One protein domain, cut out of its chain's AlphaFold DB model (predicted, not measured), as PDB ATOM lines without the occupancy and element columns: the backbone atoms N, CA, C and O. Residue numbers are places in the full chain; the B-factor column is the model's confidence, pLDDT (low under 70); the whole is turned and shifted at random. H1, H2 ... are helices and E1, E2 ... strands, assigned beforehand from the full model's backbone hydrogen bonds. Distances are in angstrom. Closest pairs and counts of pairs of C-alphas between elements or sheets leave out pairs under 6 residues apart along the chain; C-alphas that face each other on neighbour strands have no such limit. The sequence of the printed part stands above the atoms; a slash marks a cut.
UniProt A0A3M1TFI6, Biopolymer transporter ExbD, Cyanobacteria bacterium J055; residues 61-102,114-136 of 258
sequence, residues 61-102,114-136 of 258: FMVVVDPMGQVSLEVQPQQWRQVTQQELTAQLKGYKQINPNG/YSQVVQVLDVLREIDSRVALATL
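AT A GLANCE: This is residues 61 to 102 and 114 to 136 of the 258 residues of the protein "Biopolymer transporter ExbD" of Cyanobacteria bacterium J055 (UniProt A0A3M1TFI6). Look first for a small, strongly twisted sheet of three strands, E1, E2 and E3, with two helices, H1 and H2, over one face, making two layers: a sheet and the helices on one face of it. A last strand, E4, folds back from the end of H2 and passes near E1 without joining the sheet. The 65 printed residues hold two named helices and four named strands, in the order E1, E2, E3, H1, H2, E4, and the class is mixed, helices and strands. The sheet order is E1, E2, E3, all antiparallel, a meander in which each strand is the antiparallel neighbour of the one before. The whole is compact and rounded, with a radius of gyration of the C-alphas of 11.4 A and spans of 30 by 25 by 21 A.

HOW THE PARTS SIT: Begin at inner strand E2, residues 71 to 76. Edge strand E1, residues 61 to 65, forms a hairpin with it, and there N 64 and O 72 are within hydrogen-bond range at 2.8 A. Edge strand E3, residues 79 to 83, forms the other hairpin with E2, where N 73 and O 81 are 2.9 A apart. Helix H1, residues 85 to 98, is on the sheet at a height of 8.7 A, only just over E2, on which 3 of its C-alphas fall, and it runs slantwise to the strands, at 35 degrees to E2 on the local plane. Helix H2, residues 114 to 126, is also on the sheet; its closest C-alphas to E1 are those of Val 117 and Val 65, 7.0 A apart. H1 and H2 only just touch, with 3 pairs of C-alphas within 8 A, H1 with residues 85 to 89 alone and H2 with residues 120 to 124 alone. Their closest C-alphas, Thr 89 and Val 123, are 7.3 A apart; they run the same way at a steep tilt of 40 degrees. Strand E4, residues 130 to 135, pairs with no named strand; it is near E1, with 7 pairs of C-alphas within 10 A, and apart from H1. In H1 and H2 every O i to N i+4 pair is within hydrogen-bond range.

IN THESE COORDINATES: Find C-alpha 61 at (244.915, 175.797, 255.155), where E1 begins and runs 13.4 A. E2 is 15.7 A long and E3 12.5 A. H1 starts at C-alpha 85, (235.674, 170.136, 265.484), and spans 20.2 A; H2 spans 18.4 A. E4 runs 16.9 A to C-alpha 135 at (255.575, 171.718, 265.153).

THE WHOLE: The C-alphas farthest apart, Met 68 and Ile 98, are 30.8 A apart. Residues 103 to 113 are not printed, and C-alphas 102 and 114 stand 24.9 A apart across this cut, in the link from H1 to H2. The links printed whole are tight. Mean pLDDT of the printed part is 87.2, and no printed residue is under 70.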
ATOM      1  N   PHE A  61     245.861 175.632 254.066       87.25
ATOM      2  CA  PHE A  61     244.915 175.797 255.155       87.25
ATOM      3  C   PHE A  61     245.621 175.459 256.465       87.25
ATOM      4  O   PHE A  61     246.022 174.311 256.679       87.25
ATOM      5  N   MET A  62     245.825 176.462 257.315       89.44
ATOM      6  CA  MET A  62     246.579 176.313 258.553       89.44
ATOM      7  C   MET A  62     245.655 175.995 259.733       89.44
ATOM      8  O   MET A  62     244.712 176.730 260.023       89.44
ATOM      9  N   VAL A  63     245.956 174.897 260.427       91.38
ATOM     10  CA  VAL A  63     245.244 174.441 261.626       91.38
ATOM     11  C   VAL A  63     246.246 174.351 262.766       91.38
ATOM     12  O   VAL A  63     247.254 173.670 262.624       91.38
ATOM     13  N   VAL A  64     245.992 175.002 263.896       91.81
ATOM     14  CA  VAL A  64     246.838 174.927 265.096       91.81
ATOM     15  C   VAL A  64     246.126 174.151 266.193       91.81
ATOM     16  O   VAL A  64     244.920 174.296 266.375       91.81
ATOM     17  N   VAL A  65     246.879 173.336 266.931       92.94
ATOM     18  CA  VAL A  65     246.417 172.649 268.140       92.94
ATOM     19  C   VAL A  65     247.209 173.154 269.335       92.94
ATOM     20  O   VAL A  65     248.425 172.965 269.423       92.94
ATOM     21  N   ASP A  66     246.493 173.780 270.259       91.06
ATOM     22  CA  ASP A  66     247.012 174.298 271.519       91.06
ATOM     23  C   ASP A  66     247.351 173.166 272.509       91.06
ATOM     24  O   ASP A  66     246.837 172.051 272.384       91.06
ATOM     25  N   PRO A  67     248.162 173.419 273.557       89.44
ATOM     26  CA  PRO A  67     248.490 172.404 274.567       89.44
ATOM     27  C   PRO A  67     247.267 171.877 275.337       89.44
ATOM     28  O   PRO A  67     247.320 170.795 275.912       89.44
ATOM     29  N   MET A  68     246.158 172.622 275.338       88.31
ATOM     30  CA  MET A  68     244.879 172.187 275.915       88.31
ATOM     31  C   MET A  68     244.044 171.330 274.945       88.31
ATOM     32  O   MET A  68     242.991 170.835 275.335       88.31
ATOM     33  N   GLY A  69     244.504 171.122 273.706       85.31
ATOM     34  CA  GLY A  69     243.785 170.400 272.650       85.31
ATOM     35  C   GLY A  69     242.745 171.230 271.910       85.31
ATOM     36  O   GLY A  69     241.936 170.674 271.171       85.31
ATOM     37  N   GLN A  70     242.751 172.544 272.113       91.38
ATOM     38  CA  GLN A  70     241.874 173.455 271.391       91.38
ATOM     39  C   GLN A  70     242.389 173.626 269.966       91.38
ATOM     40  O   GLN A  70     243.597 173.710 269.745       91.38
ATOM     41  N   VAL A  71     241.467 173.647 269.005       92.25
ATOM     42  CA  VAL A  71     241.796 173.808 267.589       92.25
ATOM     43  C   VAL A  71     241.555 175.250 267.184       92.25
ATOM     44  O   VAL A  71     240.471 175.787 267.404       92.25
ATOM     45  N   SER A  72     242.554 175.855 266.557       93.00
ATOM     46  CA  SER A  72     242.520 177.235 266.093       93.00
ATOM     47  C   SER A  72     242.805 177.296 264.594       93.00
ATOM     48  O   SER A  72     243.673 176.590 264.085       93.00
ATOM     49  N   LEU A  73     242.058 178.132 263.878       90.94
ATOM     50  CA  LEU A  73     242.185 178.348 262.437       90.94
ATOM     51  C   LEU A  73     242.615 179.778 262.141       90.94
ATOM     52  O   LEU A  73     242.216 180.704 262.851       90.94
ATOM     53  N   GLU A  74     243.380 179.955 261.068       86.50
ATOM     54  CA  GLU A  74     243.679 181.280 260.529       86.50
ATOM     55  C   GLU A  74     242.516 181.744 259.638       86.50
ATOM     56  O   GLU A  74     242.214 181.127 258.619       86.50
ATOM     57  N   VAL A  75     241.823 182.809 260.049       81.56
ATOM     58  CA  VAL A  75     240.668 183.359 259.307       81.56
ATOM     59  C   VAL A  75     241.094 184.561 258.458       81.56
ATOM     60  O   VAL A  75     240.607 184.767 257.347       81.56
ATOM     61  N   GLN A  76     242.032 185.349 258.977       75.06
ATOM     62  CA  GLN A  76     242.701 186.465 258.313       75.06
ATOM     63  C   GLN A  76     244.189 186.417 258.676       75.06
ATOM     64  O   GLN A  76     244.519 185.817 259.701       75.06
ATOM     65  N   PRO A  77     245.084 187.055 257.899       73.31
ATOM     66  CA  PRO A  77     246.501 187.116 258.241       73.31
ATOM     67  C   PRO A  77     246.689 187.577 259.689       73.31
ATOM     68  O   PRO A  77     246.240 188.659 260.072       73.31
ATOM     69  N   GLN A  78     247.336 186.728 260.489       72.56
ATOM     70  CA  GLN A  78     247.577 186.930 261.925       72.56
ATOM     71  C   GLN A  78     246.338 186.950 262.837       72.56
ATOM     72  O   GLN A  78     246.455 187.293 264.015       72.56
ATOM     73  N   GLN A  79     245.166 186.547 262.348       81.31
ATOM     74  CA  GLN A  79     243.991 186.321 263.185       81.31
ATOM     75  C   GLN A  79     243.684 184.840 263.328       81.31
ATOM     76  O   GLN A  79     243.216 184.171 262.403       81.31
ATOM     77  N   TRP A  80     243.885 184.374 264.554       87.44
ATOM     78  CA  TRP A  80     243.576 183.026 264.987       87.44
ATOM     79  C   TRP A  80     242.226 183.006 265.678       87.44
ATOM     80  O   TRP A  80     241.989 183.761 266.623       87.44
ATOM     81  N   ARG A  81     241.347 182.119 265.223       91.94
ATOM     82  CA  ARG A  81     240.065 181.873 265.870       91.94
ATOM     83  C   ARG A  81     240.002 180.432 266.329       91.94
ATOM     84  O   ARG A  81     240.167 179.519 265.524       91.94
ATOM     85  N   GLN A  82     239.711 180.240 267.609       91.81
ATOM     86  CA  GLN A  82     239.389 178.923 268.132       91.81
ATOM     87  C   GLN A  82     238.073 178.445 267.515       91.81
ATOM     88  O   GLN A  82     237.082 179.175 267.514       91.81
ATOM     89  N   VAL A  83     238.060 177.215 267.023       91.25
ATOM     90  CA  VAL A  83     236.894 176.589 266.406       91.25
ATOM     91  C   VAL A  83     236.607 175.241 267.042       91.25
ATOM     92  O   VAL A  83     237.478 174.581 267.610       91.25
ATOM     93  N   THR A  84     235.356 174.812 266.935       92.06
ATOM     94  CA  THR A  84     234.974 173.445 267.301       92.06
ATOM     95  C   THR A  84     235.325 172.471 266.176       92.06
ATOM     96  O   THR A  84     235.493 172.858 265.019       92.06
ATOM     97  N   GLN A  85     235.386 171.174 266.482       87.50
ATOM     98  CA  GLN A  85     235.674 170.136 265.484       87.50
ATOM     99  C   GLN A  85     234.626 170.077 264.351       87.50
ATOM    100  O   GLN A  85     234.952 169.794 263.196       87.50
ATOM    101  N   GLN A  86     233.367 170.397 264.660       90.00
ATOM    102  CA  GLN A  86     232.287 170.480 263.672       90.00
ATOM    103  C   GLN A  86     232.496 171.664 262.720       90.00
ATOM    104  O   GLN A  86     232.368 171.516 261.505       90.00
ATOM    105  N   GLU A  87     232.874 172.820 263.265       90.88
ATOM    106  CA  GLU A  87     233.172 174.017 262.478       90.88
ATOM    107  C   GLU A  87     234.431 173.830 261.623       90.88
ATOM    108  O   GLU A  87     234.410 174.168 260.440       90.88
ATOM    109  N   LEU A  88     235.479 173.201 262.171       89.62
ATOM    110  CA  LEU A  88     236.672 172.796 261.423       89.62
ATOM    111  C   LEU A  88     236.284 171.986 260.184       89.62
ATOM    112  O   LEU A  88     236.694 172.315 259.076       89.62
ATOM    113  N   THR A  89     235.452 170.961 260.361       90.12
ATOM    114  CA  THR A  89     235.016 170.089 259.262       90.12
ATOM    115  C   THR A  89     234.244 170.868 258.195       90.12
ATOM    116  O   THR A  89     234.432 170.638 257.001       90.12
ATOM    117  N   ALA A  90     233.385 171.807 258.602       90.69
ATOM    118  CA  ALA A  90     232.627 172.646 257.677       90.69
ATOM    119  C   ALA A  90     233.538 173.585 256.866       90.69
ATOM    120  O   ALA A  90     233.435 173.627 255.639       90.69
ATOM    121  N   GLN A  91     234.461 174.283 257.536       89.31
ATOM    122  CA  GLN A  91     235.437 175.164 256.886       89.31
ATOM    123  C   GLN A  91     236.326 174.386 255.917       89.31
ATOM    124  O   GLN A  91     236.572 174.821 254.794       89.31
ATOM    125  N   LEU A  92     236.744 173.193 256.321       89.00
ATOM    126  CA  LEU A  92     237.651 172.375 255.542       89.00
ATOM    127  C   LEU A  92     236.989 171.771 254.302       89.00
ATOM    128  O   LEU A  92     237.611 171.721 253.244       89.00
ATOM    129  N   LYS A  93     235.706 171.394 254.390       89.31
ATOM    130  CA  LYS A  93     234.898 171.016 253.220       89.31
ATOM    131  C   LYS A  93     234.754 172.176 252.236       89.31
ATOM    132  O   LYS A  93     234.921 171.962 251.038       89.31
ATOM    133  N   GLY A  94     234.489 173.388 252.730       88.81
ATOM    134  CA  GLY A  94     234.428 174.591 251.892       88.81
ATOM    135  C   GLY A  94     235.762 174.869 251.197       88.81
ATOM    136  O   GLY A  94     235.813 175.025 249.979       88.81
ATOM    137  N   TYR A  95     236.859 174.815 251.951       86.81
ATOM    138  CA  TYR A  95     238.206 174.977 251.413       86.81
ATOM    139  C   TYR A  95     238.543 173.915 250.352       86.81
ATOM    140  O   TYR A  95     239.064 174.254 249.295       86.81
ATOM    141  N   LYS A  96     238.182 172.644 250.571       85.75
ATOM    142  CA  LYS A  96     238.390 171.542 249.614       85.75
ATOM    143  C   LYS A  96     237.606 171.688 248.312       85.75
ATOM    144  O   LYS A  96     238.108 171.279 247.268       85.75
ATOM    145  N   GLN A  97     236.400 172.252 248.361       87.12
ATOM    146  CA  GLN A  97     235.604 172.515 247.158       87.12
ATOM    147  C   GLN A  97     236.251 173.580 246.270       87.12
ATOM    148  O   GLN A  97     236.226 173.455 245.049       87.12
ATOM    149  N   ILE A  98     236.851 174.599 246.885       86.88
ATOM    150  CA  ILE A  98     237.551 175.679 246.180       86.88
ATOM    151  C   ILE A  98     238.927 175.189 245.702       86.88
ATOM    152  O   ILE A  98     239.327 175.441 244.568       86.88
ATOM    153  N   ASN A  99     239.622 174.425 246.548       84.75
ATOM    154  CA  ASN A  99     240.982 173.946 246.343       84.75
ATOM    155  C   ASN A  99     241.065 172.414 246.475       84.75
ATOM    156  O   ASN A  99     241.506 171.897 247.509       84.75
ATOM    157  N   PRO A 100     240.725 171.643 245.421       82.00
ATOM    158  CA  PRO A 100     240.754 170.177 245.479       82.00
ATOM    159  C   PRO A 100     242.163 169.625 245.749       82.00
ATOM    160  O   PRO A 100     242.322 168.614 246.439       82.00
ATOM    161  N   ASN A 101     243.192 170.337 245.277       80.88
ATOM    162  CA  ASN A 101     244.609 170.022 245.485       80.88
ATOM    163  C   ASN A 101     245.253 170.785 246.661       80.88
ATOM    164  O   ASN A 101     246.474 170.714 246.823       80.88
ATOM    165  N   GLY A 102     244.457 171.507 247.458       80.75
ATOM    166  CA  GLY A 102     244.926 172.292 248.600       80.75
ATOM    167  C   GLY A 102     245.641 171.437 249.647       80.75
ATOM    168  O   GLY A 102     245.281 170.275 249.875       80.75
ATOM    169  N   TYR A 114     249.557 163.847 272.508       90.88
ATOM    170  CA  TYR A 114     249.576 163.044 271.288       90.88
ATOM    171  C   TYR A 114     248.171 162.573 270.879       90.88
ATOM    172  O   TYR A 114     247.807 162.650 269.710       90.88
ATOM    173  N   SER A 115     247.342 162.176 271.852       90.56
ATOM    174  CA  SER A 115     245.963 161.744 271.595       90.56
ATOM    175  C   SER A 115     245.106 162.837 270.951       90.56
ATOM    176  O   SER A 115     244.257 162.527 270.122       90.56
ATOM    177  N   GLN A 116     245.310 164.102 271.328       90.25
ATOM    178  CA  GLN A 116     244.546 165.232 270.794       90.25
ATOM    179  C   GLN A 116     244.972 165.535 269.356       90.25
ATOM    180  O   GLN A 116     244.128 165.736 268.488       90.25
ATOM    181  N   VAL A 117     246.278 165.486 269.081       91.25
ATOM    182  CA  VAL A 117     246.817 165.672 267.727       91.25
ATOM    183  C   VAL A 117     246.299 164.586 266.783       91.25
ATOM    184  O   VAL A 117     245.839 164.900 265.687       91.25
ATOM    185  N   VAL A 118     246.311 163.321 267.216       91.44
ATOM    186  CA  VAL A 118     245.788 162.199 266.418       91.44
ATOM    187  C   VAL A 118     244.292 162.354 266.147       91.44
ATOM    188  O   VAL A 118     243.867 162.167 265.011       91.44
ATOM    189  N   GLN A 119     243.502 162.779 267.135       91.06
ATOM    190  CA  GLN A 119     242.067 162.999 266.946       91.06
ATOM    191  C   GLN A 119     241.773 164.073 265.887       91.06
ATOM    192  O   GLN A 119     240.842 163.932 265.095       91.06
ATOM    193  N   VAL A 120     242.568 165.146 265.850       90.88
ATOM    194  CA  VAL A 120     242.443 166.174 264.808       90.88
ATOM    195  C   VAL A 120     242.891 165.619 263.455       90.88
ATOM    196  O   VAL A 120     242.186 165.808 262.468       90.88
ATOM    197  N   LEU A 121     244.004 164.877 263.399       91.12
ATOM    198  CA  LEU A 121     244.478 164.226 262.172       91.12
ATOM    199  C   LEU A 121     243.446 163.266 261.571       91.12
ATOM    200  O   LEU A 121     243.291 163.249 260.352       91.12
ATOM    201  N   ASP A 122     242.730 162.504 262.396       91.00
ATOM    202  CA  ASP A 122     241.687 161.592 261.922       91.00
ATOM    203  C   ASP A 122     240.556 162.346 261.215       91.00
ATOM    204  O   ASP A 122     240.138 161.936 260.131       91.00
ATOM    205  N   VAL A 123     240.133 163.494 261.754       89.19
ATOM    206  CA  VAL A 123     239.125 164.355 261.110       89.19
ATOM    207  C   VAL A 123     239.638 164.950 259.804       89.19
ATOM    208  O   VAL A 123     238.912 164.982 258.810       89.19
ATOM    209  N   LEU A 124     240.899 165.391 259.765       89.06
ATOM    210  CA  LEU A 124     241.506 165.893 258.529       89.06
ATOM    211  C   LEU A 124     241.637 164.786 257.466       89.06
ATOM    212  O   LEU A 124     241.540 165.063 256.270       89.06
ATOM    213  N   ARG A 125     241.841 163.532 257.886       86.69
ATOM    214  CA  ARG A 125     241.950 162.373 256.992       86.69
ATOM    215  C   ARG A 125     240.595 161.905 256.467       86.69
ATOM    216  O   ARG A 125     240.517 161.495 255.314       86.69
ATOM    217  N   GLU A 126     239.540 161.961 257.281       87.19
ATOM    218  CA  GLU A 126     238.183 161.530 256.901       87.19
ATOM    219  C   GLU A 126     237.681 162.229 255.630       87.19
ATOM    220  O   GLU A 126     236.972 161.644 254.816       87.19
ATOM    221  N   ILE A 127     238.102 163.472 255.424       83.75
ATOM    222  CA  ILE A 127     237.692 164.300 254.290       83.75
ATOM    223  C   ILE A 127     238.675 164.267 253.100       83.75
ATOM    224  O   ILE A 127     238.680 165.194 252.289       83.75
ATOM    225  N   ASP A 128     239.548 163.256 253.031       77.75
ATOM    226  CA  ASP A 128     240.547 163.053 251.965       77.75
ATOM    227  C   ASP A 128     241.382 164.316 251.657       77.75
ATOM    228  O   ASP A 128     241.564 164.781 250.519       77.75
ATOM    229  N   SER A 129     241.849 164.960 252.729       77.88
ATOM    230  CA  SER A 129     242.768 166.086 252.623       77.88
ATOM    231  C   SER A 129     244.210 165.619 252.704       77.88
ATOM    232  O   SER A 129     244.570 164.740 253.482       77.88
ATOM    233  N   ARG A 130     245.070 166.244 251.895       81.88
ATOM    234  CA  ARG A 130     246.516 166.063 252.005       81.88
ATOM    235  C   ARG A 130     246.963 166.841 253.234       81.88
ATOM    236  O   ARG A 130     246.876 168.069 253.231       81.88
ATOM    237  N   VAL A 131     247.400 166.127 254.267       85.25
ATOM    238  CA  VAL A 131     247.785 166.723 255.550       85.25
ATOM    239  C   VAL A 131     249.301 166.713 255.706       85.25
ATOM    240  O   VAL A 131     249.938 165.674 255.544       85.25
ATOM    241  N   ALA A 132     249.873 167.864 256.045       86.00
ATOM    242  CA  ALA A 132     251.236 167.993 256.541       86.00
ATOM    243  C   ALA A 132     251.201 168.249 258.053       86.00
ATOM    244  O   ALA A 132     250.376 169.025 258.529       86.00
ATOM    245  N   LEU A 133     252.093 167.610 258.811       88.00
ATOM    246  CA  LEU A 133     252.263 167.863 260.242       88.00
ATOM    247  C   LEU A 133     253.505 168.729 260.455       88.00
ATOM    248  O   LEU A 133     254.580 168.413 259.946       88.00
ATOM    249  N   ALA A 134     253.355 169.789 261.238       85.50
ATOM    250  CA  ALA A 134     254.424 170.682 261.648       85.50
ATOM    251  C   ALA A 134     254.355 170.931 263.161       85.50
ATOM    252  O   ALA A 134     253.300 170.838 263.788       85.50
ATOM    253  N   THR A 135     255.493 171.267 263.760       85.62
ATOM    254  CA  THR A 135     255.575 171.718 265.153       85.62
ATOM    255  C   THR A 135     255.992 173.174 265.173       85.62
ATOM    256  O   THR A 135     256.903 173.566 264.441       85.62
ATOM    257  N   LEU A 136     255.358 173.976 266.024       78.00
ATOM    258  CA  LEU A 136     255.822 175.338 266.262       78.00
ATOM    259  C   LEU A 136     257.160 175.269 267.018       78.00
ATOM    260  O   LEU A 136     257.241 174.549 268.018       78.00
TER     261      LEU A 136